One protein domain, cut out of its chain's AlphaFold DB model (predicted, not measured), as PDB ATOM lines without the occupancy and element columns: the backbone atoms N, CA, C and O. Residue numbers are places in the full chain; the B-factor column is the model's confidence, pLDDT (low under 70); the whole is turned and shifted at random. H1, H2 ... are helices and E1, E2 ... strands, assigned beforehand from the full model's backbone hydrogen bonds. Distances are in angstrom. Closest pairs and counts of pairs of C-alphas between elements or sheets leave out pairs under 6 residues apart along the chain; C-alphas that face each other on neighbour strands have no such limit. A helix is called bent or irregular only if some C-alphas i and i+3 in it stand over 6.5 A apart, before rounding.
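Overview. This is residues 2 to 103 of the 448 residues of an uncharacterized protein of Mycobacteroides abscessus (UniProt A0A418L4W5). Two long helices, H1 and H4, lie side by side but not tightly, with the short helices H3 and H2 laid crosswise over them, H3 on H1 and H2 on H4. A small two-strand sheet, E1 and E2, sits at one end of this body, the short helices H5 and H6 sit at the other, and residues 2 to 5 stick out as a tail. The printed part has 102 residues with six named helices and two named strands, in the order E1 H1 H2 H3 E2 H4 H5 H6; the sheet, E1 - E2, is antiparallel and the class is mostly helix. It is compact, with a radius of gyration of the C-alphas of 14.0 A, and spans 43 by 35 by 22 A.

Arrangement. E1, residues 8 to 10, and E2, residues 60 to 62, are antiparallel neighbours at 153 degrees, with N 9 and O 61 at 3.0 A and N 61 and O 9 at 2.9 A, both within hydrogen-bond range. H4, residues 63 to 77, follows E2 with no residue between. The hub is H2, residues 31 to 36, which touches three helices. It touches H4 about perpendicular, at 83 degrees, with the C-alphas of Val 34 and Ala 72 closest at 5.8 A. It touches H3, residues 42 to 49, at a steep tilt of 52 degrees, opposite ways, closest at the C-alphas of Tyr 31 and Ala 42, 4.9 A. It touches H6, residues 90 to 93, closest at the C-alphas of Ile 33 and Ala 92, 5.1 A. H1, residues 13 to 25, touches H3 with residues 15 to 20 alone, at a steep tilt of 63 degrees, opposite ways; the C-alphas of Gly 16 and Glu 49 are closest at 4.2 A. The packing of the helices is mostly crossed, that is, at tilts that are not shallow. H1 and H4 are near each other, while H3 and H4 are apart. H5, residues 83 to 86, and H4 touch only at the corner, closest at the C-alphas of Arg 75 and Arg 85, 5.1 A. In H1, H2, H3 and H4 every O i to N i+4 pair is within hydrogen-bond range; H5 and H6 are too short for such a pair.

Along the chain. E1 begins at C-alpha 8, (205.000, 211.262, 219.138). H4, residues 63 to 77, is 20.8 A long from C-alpha 63, (202.178, 210.355, 213.576), and H1, residues 13 to 25, is 18.4 A. H3 measures 10.5 A and H2 8.5 A. H6 ends at C-alpha 93, (180.375, 205.767, 201.981); it is neither bent nor irregular, but only just: C-alphas 90 and 93 are 6.2 A apart.

Size, cuts and confidence. The two C-alphas farthest apart, those of Asp 55 and Gly 81, are 44.5 A apart. The printed part has no cut. The link from H3 to E2, 10 residues, is short, and the other links are tight. Mean pLDDT of the printed part is 86.1, with residues 2 to 7 and 51 to 58 under 70.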
ATOM      1  N   THR A   2     212.431 208.975 202.072       31.25
ATOM      2  CA  THR A   2     212.778 209.948 203.115       31.25
ATOM      3  C   THR A   2     212.788 209.238 204.462       31.25
ATOM      4  O   THR A   2     211.853 208.486 204.732       31.25
ATOM      5  N   ASP A   3     213.826 209.465 205.272       32.41
ATOM      6  CA  ASP A   3     213.846 209.117 206.697       32.41
ATOM      7  C   ASP A   3     212.567 209.663 207.341       32.41
ATOM      8  O   ASP A   3     212.387 210.875 207.474       32.41
ATOM      9  N   ALA A   4     211.631 208.766 207.646       37.69
ATOM     10  CA  ALA A   4     210.378 209.111 208.291       37.69
ATOM     11  C   ALA A   4     210.678 209.349 209.771       37.69
ATOM     12  O   ALA A   4     210.826 208.409 210.552       37.69
ATOM     13  N   SER A   5     210.830 210.615 210.143       44.12
ATOM     14  CA  SER A   5     210.897 211.031 211.536       44.12
ATOM     15  C   SER A   5     209.551 210.747 212.208       44.12
ATOM     16  O   SER A   5     208.686 211.615 212.220       44.12
ATOM     17  N   SER A   6     209.381 209.545 212.764       62.47
ATOM     18  CA  SER A   6     208.253 209.204 213.635       62.47
ATOM     19  C   SER A   6     208.298 210.117 214.860       62.47
ATOM     20  O   SER A   6     209.134 209.916 215.747       62.47
ATOM     21  N   TYR A   7     207.414 211.111 214.926       69.62
ATOM     22  CA  TYR A   7     207.245 211.927 216.124       69.62
ATOM     23  C   TYR A   7     205.982 211.510 216.885       69.62
ATOM     24  O   TYR A   7     204.917 211.285 216.310       69.62
ATOM     25  N   SER A   8     206.115 211.396 218.205       85.75
ATOM     26  CA  SER A   8     205.000 211.262 219.138       85.75
ATOM     27  C   SER A   8     205.093 212.362 220.183       85.75
ATOM     28  O   SER A   8     206.189 212.812 220.528       85.75
ATOM     29  N   PHE A   9     203.950 212.834 220.667       89.88
ATOM     30  CA  PHE A   9     203.912 213.916 221.646       89.88
ATOM     31  C   PHE A   9     202.851 213.712 222.704       89.88
ATOM     32  O   PHE A   9     201.822 213.078 222.470       89.88
ATOM     33  N   LYS A  10     203.105 214.309 223.871       89.69
ATOM     34  CA  LYS A  10     202.116 214.394 224.938       89.69
ATOM     35  C   LYS A  10     200.958 215.251 224.461       89.69
ATOM     36  O   LYS A  10     201.160 216.367 223.981       89.69
ATOM     37  N   TRP A  11     199.752 214.727 224.609       90.75
ATOM     38  CA  TRP A  11     198.541 215.462 224.294       90.75
ATOM     39  C   TRP A  11     198.469 216.804 225.036       90.75
ATOM     40  O   TRP A  11     198.920 216.933 226.175       90.75
ATOM     41  N   THR A  12     197.864 217.802 224.388       89.56
ATOM     42  CA  THR A  12     197.591 219.112 224.987       89.56
ATOM     43  C   THR A  12     196.141 219.526 224.753       89.56
ATOM     44  O   THR A  12     195.532 219.192 223.733       89.56
ATOM     45  N   LEU A  13     195.592 220.332 225.669       90.06
ATOM     46  CA  LEU A  13     194.224 220.845 225.558       90.06
ATOM     47  C   LEU A  13     193.995 221.658 224.277       90.06
ATOM     48  O   LEU A  13     192.923 221.564 223.678       90.06
ATOM     49  N   GLY A  14     194.988 222.450 223.860       91.44
ATOM     50  CA  GLY A  14     194.938 223.208 222.608       91.44
ATOM     51  C   GLY A  14     194.822 222.286 221.394       91.44
ATOM     52  O   GLY A  14     193.952 222.489 220.549       91.44
ATOM     53  N   PHE A  15     195.623 221.214 221.357       93.69
ATOM     54  CA  PHE A  15     195.575 220.221 220.287       93.69
ATOM     55  C   PHE A  15     194.217 219.507 220.217       93.69
ATOM     56  O   PHE A  15     193.595 219.484 219.155       93.69
ATOM     57  N   GLY A  16     193.698 219.011 221.345       93.50
ATOM     58  CA  GLY A  16     192.405 218.318 221.363       93.50
ATOM     59  C   GLY A  16     191.226 219.204 220.948       93.50
ATOM     60  O   GLY A  16     190.391 218.803 220.132       93.50
ATOM     61  N   LYS A  17     191.190 220.459 221.426       93.94
ATOM     62  CA  LYS A  17     190.201 221.455 220.978       93.94
ATOM     63  C   LYS A  17     190.292 221.700 219.474       93.94
ATOM     64  O   LYS A  17     189.254 221.785 218.816       93.94
ATOM     65  N   ARG A  18     191.510 221.790 218.932       94.06
ATOM     66  CA  ARG A  18     191.720 222.038 217.508       94.06
ATOM     67  C   ARG A  18     191.267 220.867 216.638       94.06
ATOM     68  O   ARG A  18     190.578 221.104 215.649       94.06
ATOM     69  N   MET A  19     191.574 219.627 217.021       95.31
ATOM     70  CA  MET A  19     191.102 218.433 216.302       95.31
ATOM     71  C   MET A  19     189.569 218.346 216.294       95.31
ATOM     72  O   MET A  19     188.962 218.133 215.245       95.31
ATOM     73  N   ARG A  20     188.922 218.646 217.428       95.00
ATOM     74  CA  ARG A  20     187.456 218.728 217.510       95.00
ATOM     75  C   ARG A  20     186.877 219.811 216.600       95.00
ATOM     76  O   ARG A  20     185.864 219.590 215.934       95.00
ATOM     77  N   GLN A  21     187.498 220.992 216.572       93.69
ATOM     78  CA  GLN A  21     187.077 222.088 215.698       93.69
ATOM     79  C   GLN A  21     187.197 221.690 214.221       93.69
ATOM     80  O   GLN A  21     186.248 221.904 213.467       93.69
ATOM     81  N   LEU A  22     188.308 221.056 213.833       93.69
ATOM     82  CA  LEU A  22     188.522 220.536 212.484       93.69
ATOM     83  C   LEU A  22     187.411 219.551 212.088       93.69
ATOM     84  O   LEU A  22     186.786 219.721 211.041       93.69
ATOM     85  N   ARG A  23     187.090 218.576 212.949       94.19
ATOM     86  CA  ARG A  23     185.978 217.642 212.706       94.19
ATOM     87  C   ARG A  23     184.646 218.377 212.550       94.19
ATOM     88  O   ARG A  23     183.886 218.090 211.628       94.19
ATOM     89  N   SER A  24     184.373 219.367 213.400       92.69
ATOM     90  CA  SER A  24     183.162 220.188 213.296       92.69
ATOM     91  C   SER A  24     183.071 220.944 211.965       92.69
ATOM     92  O   SER A  24     181.989 221.020 211.386       92.69
ATOM     93  N   GLN A  25     184.183 221.487 211.465       91.00
ATOM     94  CA  GLN A  25     184.242 222.210 210.188       91.00
ATOM     95  C   GLN A  25     184.038 221.293 208.979       91.00
ATOM     96  O   GLN A  25     183.545 221.746 207.950       91.00
ATOM     97  N   LEU A  26     184.334 220.001 209.124       90.56
ATOM     98  CA  LEU A  26     184.087 218.957 208.125       90.56
ATOM     99  C   LEU A  26     182.676 218.345 208.226       90.56
ATOM    100  O   LEU A  26     182.444 217.219 207.791       90.56
ATOM    101  N   GLY A  27     181.717 219.079 208.798       90.69
ATOM    102  CA  GLY A  27     180.325 218.640 208.932       90.69
ATOM    103  C   GLY A  27     180.046 217.801 210.179       90.69
ATOM    104  O   GLY A  27     178.991 217.179 210.262       90.69
ATOM    105  N   ASN A  28     180.968 217.800 211.148       94.00
ATOM    106  CA  ASN A  28     180.842 217.114 212.434       94.00
ATOM    107  C   ASN A  28     180.488 215.614 212.310       94.00
ATOM    108  O   ASN A  28     179.528 215.170 212.949       94.00
ATOM    109  N   PRO A  29     181.227 214.818 211.506       94.31
ATOM    110  CA  PRO A  29     180.991 213.384 211.435       94.31
ATOM    111  C   PRO A  29     181.147 212.743 212.826       94.31
ATOM    112  O   PRO A  29     182.061 213.118 213.571       94.31
ATOM    113  N   PRO A  30     180.264 211.803 213.193       96.00
ATOM    114  CA  PRO A  30     180.445 210.932 214.351       96.00
ATOM    115  C   PRO A  30     181.773 210.152 214.307       96.00
ATOM    116  O   PRO A  30     182.327 209.922 213.230       96.00
ATOM    117  N   TYR A  31     182.292 209.740 215.467       96.75
ATOM    118  CA  TYR A  31     183.595 209.062 215.563       96.75
ATOM    119  C   TYR A  31     183.646 207.733 214.798       96.75
ATOM    120  O   TYR A  31     184.632 207.442 214.126       96.75
ATOM    121  N   ASP A  32     182.564 206.961 214.832       97.00
ATOM    122  CA  ASP A  32     182.390 205.721 214.075       97.00
ATOM    123  C   ASP A  32     182.400 205.953 212.556       97.00
ATOM    124  O   ASP A  32     182.950 205.143 211.816       97.00
ATOM    125  N   ILE A  33     181.881 207.089 212.076       97.25
ATOM    126  CA  ILE A  33     181.968 207.470 210.656       97.25
ATOM    127  C   ILE A  33     183.409 207.798 210.254       97.25
ATOM    128  O   ILE A  33     183.849 207.426 209.163       97.25
ATOM    129  N   VAL A  34     184.159 208.480 211.122       96.75
ATOM    130  CA  VAL A  34     185.579 208.779 210.886       96.75
ATOM    131  C   VAL A  34     186.405 207.490 210.884       96.75
ATOM    132  O   VAL A  34     187.205 207.284 209.972       96.75
ATOM    133  N   GLU A  35     186.161 206.585 211.832       97.38
ATOM    134  CA  GLU A  35     186.804 205.267 211.898       97.38
ATOM    135  C   GLU A  35     186.477 204.428 210.655       97.38
ATOM    136  O   GLU A  35     187.375 203.908 209.994       97.38
ATOM    137  N   ALA A  36     185.206 204.382 210.246       96.75
ATOM    138  CA  ALA A  36     184.766 203.670 209.048       96.75
ATOM    139  C   ALA A  36     185.337 204.260 207.744       96.75
ATOM    140  O   ALA A  36     185.391 203.569 206.721       96.75
ATOM    141  N   ALA A  37     185.808 205.511 207.762       95.62
ATOM    142  CA  ALA A  37     186.576 206.115 206.677       95.62
ATOM    143  C   ALA A  37     188.082 205.779 206.726       95.62
ATOM    144  O   ALA A  37     188.827 206.199 205.841       95.62
ATOM    145  N   GLY A  38     188.535 204.986 207.698       94.50
ATOM    146  CA  GLY A  38     189.934 204.624 207.940       94.50
ATOM    147  C   GLY A  38     190.669 205.566 208.892       94.50
ATOM    148  O   GLY A  38     191.892 205.663 208.816       94.50
ATOM    149  N   GLY A  39     189.924 206.285 209.731       95.06
ATOM    150  CA  GLY A  39     190.463 207.086 210.824       95.06
ATOM    151  C   GLY A  39     190.836 206.242 212.044       95.06
ATOM    152  O   GLY A  39     190.673 205.020 212.017       95.06
ATOM    153  N   PRO A  40     191.320 206.881 213.121       95.19
ATOM    154  CA  PRO A  40     191.638 206.182 214.361       95.19
ATOM    155  C   PRO A  40     190.399 205.525 214.982       95.19
ATOM    156  O   PRO A  40     189.278 205.946 214.687       95.19
ATOM    157  N   PRO A  41     190.559 204.544 215.882       95.31
ATOM    158  CA  PRO A  41     189.451 203.979 216.648       95.31
ATOM    159  C   PRO A  41     188.633 205.057 217.367       95.31
ATOM    160  O   PRO A  41     189.197 206.007 217.909       95.31
ATOM    161  N   ALA A  42     187.308 204.907 217.438       93.50
ATOM    162  CA  ALA A  42     186.424 205.919 218.025       93.50
ATOM    163  C   ALA A  42     186.788 206.314 219.471       93.50
ATOM    164  O   ALA A  42     186.662 207.482 219.840       93.50
ATOM    165  N   LEU A  43     187.271 205.363 220.281       90.94
ATOM    166  CA  LEU A  43     187.756 205.639 221.638       90.94
ATOM    167  C   LEU A  43     189.007 206.529 221.618       90.94
ATOM    168  O   LEU A  43     189.074 207.508 222.351       90.94
ATOM    169  N   GLU A  44     189.951 206.234 220.723       91.38
ATOM    170  CA  GLU A  44     191.166 207.028 220.535       91.38
ATOM    171  C   GLU A  44     190.828 208.449 220.062       91.38
ATOM    172  O   GLU A  44     191.398 209.431 220.537       91.38
ATOM    173  N   GLN A  45     189.839 208.582 219.173       93.69
ATOM    174  CA  GLN A  45     189.352 209.891 218.747       93.69
ATOM    175  C   GLN A  45     188.741 210.688 219.904       93.69
ATOM    176  O   GLN A  45     189.003 211.886 220.038       93.69
ATOM    177  N   ALA A  46     187.945 210.030 220.751       90.88
ATOM    178  CA  ALA A  46     187.359 210.650 221.931       90.88
ATOM    179  C   ALA A  46     188.442 211.115 222.918       90.88
ATOM    180  O   ALA A  46     188.376 212.257 223.374       90.88
ATOM    181  N   ASP A  47     189.458 210.288 223.176       88.75
ATOM    182  CA  ASP A  47     190.585 210.621 224.055       88.75
ATOM    183  C   ASP A  47     191.410 211.804 223.521       88.75
ATOM    184  O   ASP A  47     191.875 212.642 224.292       88.75
ATOM    185  N   ILE A  48     191.553 211.922 222.197       89.81
ATOM    186  CA  ILE A  48     192.248 213.049 221.562       89.81
ATOM    187  C   ILE A  48     191.421 214.328 221.616       89.81
ATOM    188  O   ILE A  48     191.954 215.404 221.875       89.81
ATOM    189  N   GLU A  49     190.131 214.264 221.311       91.88
ATOM    190  CA  GLU A  49     189.319 215.472 221.178       91.88
ATOM    191  C   GLU A  49     188.785 215.998 222.508       91.88
ATOM    192  O   GLU A  49     188.362 217.159 222.575       91.88
ATOM    193  N   GLN A  50     188.736 215.176 223.557       84.50
ATOM    194  CA  GLN A  50     188.191 215.536 224.863       84.50
ATOM    195  C   GLN A  50     189.294 215.854 225.875       84.50
ATOM    196  O   GLN A  50     190.379 215.289 225.806       84.50
ATOM    197  N   PRO A  51     189.055 216.795 226.810       67.25
ATOM    198  CA  PRO A  51     189.976 216.970 227.917       67.25
ATOM    199  C   PRO A  51     190.030 215.666 228.727       67.25
ATOM    200  O   PRO A  51     188.973 215.100 229.024       67.25
ATOM    201  N   PRO A  52     191.225 215.191 229.096       66.06
ATOM    202  CA  PRO A  52     191.369 214.008 229.917       66.06
ATOM    203  C   PRO A  52     190.688 214.229 231.265       66.06
ATOM    204  O   PRO A  52     190.698 215.325 231.823       66.06
ATOM    205  N   LEU A  53     190.107 213.161 231.805       60.34
ATOM    206  CA  LEU A  53     189.395 213.186 233.085       60.34
ATOM    207  C   LEU A  53     190.327 213.389 234.299       60.34
ATOM    208  O   LEU A  53     189.839 213.532 235.418       60.34
ATOM    209  N   SER A  54     191.651 213.407 234.103       55.06
ATOM    210  CA  SER A  54     192.643 213.698 235.139       55.06
ATOM    211  C   SER A  54     193.761 214.609 234.618       55.06
ATOM    212  O   SER A  54     194.145 214.532 233.450       55.06
ATOM    213  N   ASP A  55     194.323 215.432 235.511       51.12
ATOM    214  CA  ASP A  55     195.388 216.424 235.247       51.12
ATOM    215  C   ASP A  55     196.727 215.825 234.752       51.12
ATOM    216  O   ASP A  55     197.707 216.541 234.562       51.12
ATOM    217  N   ALA A  56     196.793 214.509 234.534       49.03
ATOM    218  CA  ALA A  56     198.003 213.776 234.182       49.03
ATOM    219  C   ALA A  56     197.786 212.844 232.982       49.03
ATOM    220  O   ALA A  56     198.167 211.672 233.034       49.03
ATOM    221  N   SER A  57     197.173 213.318 231.891       54.16
ATOM    222  CA  SER A  57     197.108 212.497 230.678       54.16
ATOM    223  C   SER A  57     198.506 212.250 230.122       54.16
ATOM    224  O   SER A  57     199.109 213.105 229.477       54.16
ATOM    225  N   THR A  58     199.000 211.036 230.328       64.44
ATOM    226  CA  THR A  58     200.155 210.450 229.641       64.44
ATOM    227  C   THR A  58     199.813 209.985 228.226       64.44
ATOM    228  O   THR A  58     200.610 209.287 227.605       64.44
ATOM    229  N   TYR A  59     198.630 210.345 227.714       79.50
ATOM    230  CA  TYR A  59     198.204 209.977 226.375       79.50
ATOM    231  C   TYR A  59     199.139 210.609 225.335       79.50
ATOM    232  O   TYR A  59     199.371 211.824 225.325       79.50
ATOM    233  N   MET A  60     199.698 209.750 224.486       88.25
ATOM    234  CA  MET A  60     200.647 210.115 223.445       88.25
ATOM    235  C   MET A  60     199.936 210.072 222.099       88.25
ATOM    236  O   MET A  60     199.394 209.038 221.718       88.25
ATOM    237  N   VAL A  61     199.982 211.177 221.364       89.81
ATOM    238  CA  VAL A  61     199.517 211.232 219.978       89.81
ATOM    239  C   VAL A  61     200.667 210.790 219.080       89.81
ATOM    240  O   VAL A  61     201.792 211.269 219.239       89.81
ATOM    241  N   SER A  62     200.392 209.879 218.148       91.44
ATOM    242  CA  SER A  62     201.378 209.377 217.189       91.44
ATOM    243  C   SER A  62     201.188 209.986 215.796       91.44
ATOM    244  O   SER A  62     200.087 210.403 215.426       91.44
ATOM    245  N   GLU A  63     202.256 210.004 214.997       90.00
ATOM    246  CA  GLU A  63     202.178 210.355 213.576       90.00
ATOM    247  C   GLU A  63     201.194 209.451 212.807       90.00
ATOM    248  O   GLU A  63     200.449 209.937 211.955       90.00
ATOM    249  N   ASP A  64     201.139 208.158 213.132       91.88
ATOM    250  CA  ASP A  64     200.221 207.211 212.490       91.88
ATOM    251  C   ASP A  64     198.759 207.576 212.764       91.88
ATOM    252  O   ASP A  64     197.945 207.598 211.839       91.88
ATOM    253  N   THR A  65     198.435 207.955 214.003       92.62
ATOM    254  CA  THR A  65     197.106 208.453 214.382       92.62
ATOM    255  C   THR A  65     196.730 209.701 213.569       92.62
ATOM    256  O   THR A  65     195.617 209.819 213.053       92.62
ATOM    257  N   LEU A  66     197.667 210.640 213.397       93.12
ATOM    258  CA  LEU A  66     197.458 211.845 212.583       93.12
ATOM    259  C   LEU A  66     197.243 211.511 211.106       93.12
ATOM    260  O   LEU A  66     196.369 212.086 210.456       93.12
ATOM    261  N   ARG A  67     198.001 210.544 210.583       92.94
ATOM    262  CA  ARG A  67     197.868 210.071 209.206       92.94
ATOM    263  C   ARG A  67     196.527 209.378 208.976       92.94
ATOM    264  O   ARG A  67     195.909 209.586 207.935       92.94
ATOM    265  N   GLN A  68     196.034 208.615 209.948       94.88
ATOM    266  CA  GLN A  68     194.692 208.033 209.909       94.88
ATOM    267  C   GLN A  68     193.613 209.123 209.857       94.88
ATOM    268  O   GLN A  68     192.736 209.068 208.995       94.88
ATOM    269  N   TYR A  69     193.703 210.166 210.695       95.00
ATOM    270  CA  TYR A  69     192.800 211.322 210.598       95.00
ATOM    271  C   TYR A  69     192.851 211.979 209.216       95.00
ATOM    272  O   TYR A  69     191.813 212.244 208.608       95.00
ATOM    273  N   ALA A  70     194.057 212.215 208.702       92.44
ATOM    274  CA  ALA A  70     194.274 212.835 207.406       92.44
ATOM    275  C   ALA A  70     193.638 212.030 206.259       92.44
ATOM    276  O   ALA A  70     192.939 212.587 205.404       92.44
ATOM    277  N   GLN A  71     193.824 210.709 206.274       92.75
ATOM    278  CA  GLN A  71     193.216 209.789 205.316       92.75
ATOM    279  C   GLN A  71     191.693 209.790 205.430       92.75
ATOM    280  O   GLN A  71     191.010 209.927 204.414       92.75
ATOM    281  N   ALA A  72     191.158 209.683 206.648       95.19
ATOM    282  CA  ALA A  72     189.722 209.694 206.890       95.19
ATOM    283  C   ALA A  72     189.077 210.971 206.352       95.19
ATOM    284  O   ALA A  72     188.122 210.898 205.585       95.19
ATOM    285  N   TYR A  73     189.627 212.143 206.670       93.62
ATOM    286  CA  TYR A  73     189.082 213.421 206.211       93.62
ATOM    287  C   TYR A  73     189.216 213.621 204.702       93.62
ATOM    288  O   TYR A  73     188.280 214.117 204.075       93.62
ATOM    289  N   THR A  74     190.312 213.161 204.094       90.62
ATOM    290  CA  THR A  74     190.469 213.180 202.630       90.62
ATOM    291  C   THR A  74     189.401 212.318 201.953       90.62
ATOM    292  O   THR A  74     188.761 212.751 200.995       90.62
ATOM    293  N   ARG A  75     189.148 211.111 202.475       92.56
ATOM    294  CA  ARG A  75     188.112 210.206 201.953       92.56
ATOM    295  C   ARG A  75     186.700 210.720 202.232       92.56
ATOM    296  O   ARG A  75     185.824 210.560 201.386       92.56
ATOM    297  N   LEU A  76     186.482 211.365 203.382       92.38
ATOM    298  CA  LEU A  76     185.212 212.004 203.738       92.38
ATOM    299  C   LEU A  76     184.891 213.229 202.873       92.38
ATOM    300  O   LEU A  76     183.723 213.449 202.553       92.38
ATOM    301  N   GLY A  77     185.920 213.974 202.462       89.00
ATOM    302  CA  GLY A  77     185.843 215.098 201.526       89.00
ATOM    303  C   GLY A  77     185.736 214.698 200.052       89.00
ATOM    304  O   GLY A  77     185.362 215.521 199.214       89.00
ATOM    305  N   ALA A  78     186.060 213.449 199.709       88.88
ATOM    306  CA  ALA A  78     186.014 212.968 198.337       88.88
ATOM    307  C   ALA A  78     184.568 212.832 197.829       88.88
ATOM    308  O   ALA A  78     183.633 212.536 198.575       88.88
ATOM    309  N   ARG A  79     184.372 213.031 196.518       86.62
ATOM    310  CA  ARG A  79     183.039 212.921 195.905       86.62
ATOM    311  C   ARG A  79     182.478 211.499 196.074       86.62
ATOM    312  O   ARG A  79     183.239 210.538 195.905       86.62
ATOM    313  N   PRO A  80     181.166 211.343 196.330       83.94
ATOM    314  CA  PRO A  80     180.492 210.048 196.263       83.94
ATOM    315  C   PRO A  80     180.810 209.303 194.957       83.94
ATOM    316  O   PRO A  80     180.707 209.889 193.881       83.94
ATOM    317  N   GLY A  81     181.222 208.035 195.065       81.81
ATOM    318  CA  GLY A  81     181.601 207.184 193.924       81.81
ATOM    319  C   GLY A  81     183.003 207.425 193.347       81.81
ATOM    320  O   GLY A  81     183.300 206.947 192.257       81.81
ATOM    321  N   SER A  82     183.855 208.196 194.030       90.12
ATOM    322  CA  SER A  82     185.285 208.274 193.702       90.12
ATOM    323  C   SER A  82     186.072 207.120 194.326       90.12
ATOM    324  O   SER A  82     185.691 206.615 195.380       90.12
ATOM    325  N   GLU A  83     187.225 206.774 193.743       90.81
ATOM    326  CA  GLU A  83     188.101 205.710 194.262       90.81
ATOM    327  C   GLU A  83     188.452 205.911 195.743       90.81
ATOM    328  O   GLU A  83     188.387 204.976 196.537       90.81
ATOM    329  N   ALA A  84     188.753 207.150 196.148       88.56
ATOM    330  CA  ALA A  84     189.042 207.473 197.544       88.56
ATOM    331  C   ALA A  84     187.836 207.214 198.464       88.56
ATOM    332  O   ALA A  84     188.002 206.734 199.584       88.56
ATOM    333  N   ARG A  85     186.618 207.500 197.994       92.00
ATOM    334  CA  ARG A  85     185.378 207.277 198.746       92.00
ATOM    335  C   ARG A  85     185.013 205.799 198.850       92.00
ATOM    336  O   ARG A  85     184.455 205.383 199.864       92.00
ATOM    337  N   ASP A  86     185.349 205.001 197.842       91.88
ATOM    338  CA  ASP A  86     185.064 203.563 197.822       91.88
ATOM    339  C   ASP A  86     185.866 202.771 198.862       91.88
ATOM    340  O   ASP A  86     185.432 201.686 199.265       91.88
ATOM    341  N   LEU A  87     186.977 203.347 199.343       92.62
ATOM    342  CA  LEU A  87     187.779 202.837 200.458       92.62
ATOM    343  C   LEU A  87     187.113 203.025 201.832       92.62
ATOM    344  O   LEU A  87     187.552 202.407 202.799       92.62
ATOM    345  N   CYS A  88     186.077 203.864 201.949       94.19
ATOM    346  CA  CYS A  88     185.273 203.938 203.169       94.19
ATOM    347  C   CYS A  88     184.461 202.647 203.362       94.19
ATOM    348  O   CYS A  88     184.192 201.906 202.420       94.19
ATOM    349  N   THR A  89     183.993 202.398 204.580       93.94
ATOM    350  CA  THR A  89     183.112 201.271 204.915       93.94
ATOM    351  C   THR A  89     181.792 201.767 205.509       93.94
ATOM    352  O   THR A  89     181.691 202.918 205.926       93.94
ATOM    353  N   GLY A  90     180.755 200.921 205.493       92.31
ATOM    354  CA  GLY A  90     179.451 201.226 206.096       92.31
ATOM    355  C   GLY A  90     178.850 202.569 205.662       92.31
ATOM    356  O   GLY A  90     178.928 202.962 204.492       92.31
ATOM    357  N   ASP A  91     178.285 203.283 206.635       91.56
ATOM    358  CA  ASP A  91     177.598 204.563 206.438       91.56
ATOM    359  C   ASP A  91     178.547 205.692 206.000       91.56
ATOM    360  O   ASP A  91     178.114 206.659 205.367       91.56
ATOM    361  N   ALA A  92     179.862 205.549 206.213       92.38
ATOM    362  CA  ALA A  92     180.842 206.535 205.763       92.38
ATOM    363  C   ALA A  92     180.875 206.688 204.232       92.38
ATOM    364  O   ALA A  92     181.181 207.774 203.744       92.38
ATOM    365  N   LYS A  93     180.494 205.659 203.453       92.38
ATOM    366  CA  LYS A  93     180.375 205.767 201.981       92.38
ATOM    367  C   LYS A  93     179.307 206.770 201.543       92.38
ATOM    368  O   LYS A  93     179.465 207.434 200.517       92.38
ATOM    369  N   GLN A  94     178.223 206.856 202.312       90.19
ATOM    370  CA  GLN A  94     177.047 207.674 202.009       90.19
ATOM    371  C   GLN A  94     177.039 209.005 202.762       90.19
ATOM    372  O   GLN A  94     176.143 209.820 202.541       90.19
ATOM    373  N   TRP A  95     178.032 209.246 203.624       90.62
ATOM    374  CA  TRP A  95     178.141 210.495 204.367       90.62
ATOM    375  C   TRP A  95     178.107 211.709 203.410       90.62
ATOM    376  O   TRP A  95     178.641 211.639 202.297       90.62
ATOM    377  N   PRO A  96     177.484 212.837 203.774       89.69
ATOM    378  CA  PRO A  96     177.533 214.031 202.939       89.69
ATOM    379  C   PRO A  96     178.965 214.566 202.847       89.69
ATOM    380  O   PRO A  96     179.623 214.765 203.867       89.69
ATOM    381  N   ALA A  97     179.461 214.805 201.631       86.25
ATOM    382  CA  ALA A  97     180.757 215.454 201.466       86.25
ATOM    383  C   ALA A  97     180.680 216.893 202.022       86.25
ATOM    384  O   ALA A  97     179.748 217.624 201.658       86.25
ATOM    385  N   PRO A  98     181.613 217.313 202.895       85.75
ATOM    386  CA  PRO A  98     181.630 218.667 203.428       85.75
ATOM    387  C   PRO A  98     181.827 219.704 202.316       85.75
ATOM    388  O   PRO A  98     182.452 219.453 201.287       85.75
ATOM    389  N   SER A  99     181.300 220.907 202.542       81.62
ATOM    390  CA  SER A  99     181.511 222.066 201.661       81.62
ATOM    391  C   SER A  99     182.951 222.586 201.687       81.62
ATOM    392  O   SER A  99     183.355 223.345 200.806       81.62
ATOM    393  N   THR A 100     183.703 222.197 202.714       84.06
ATOM    394  CA  THR A 100     185.109 222.517 202.934       84.06
ATOM    395  C   THR A 100     185.941 221.248 202.840       84.06
ATOM    396  O   THR A 100     185.481 220.156 203.162       84.06
ATOM    397  N   TRP A 101     187.183 221.382 202.396       83.12
ATOM    398  CA  TRP A 101     188.125 220.279 202.322       83.12
ATOM    399  C   TRP A 101     189.421 220.636 203.042       83.12
ATOM    400  O   TRP A 101     189.794 221.807 203.183       83.12
ATOM    401  N   VAL A 102     190.101 219.593 203.497       85.06
ATOM    402  CA  VAL A 102     191.411 219.650 204.136       85.06
ATOM    403  C   VAL A 102     192.332 218.689 203.397       85.06
ATOM    404  O   VAL A 102     191.901 217.608 202.997       85.06
ATOM    405  N   ASP A 103     193.573 219.097 203.159       81.00
ATOM    406  CA  ASP A 103     194.589 218.200 202.621       81.00
ATOM    407  C   ASP A 103     195.316 217.446 203.736       81.00
ATOM    408  O   ASP A 103     195.381 217.893 204.883       81.00
TER     409      ASP A 103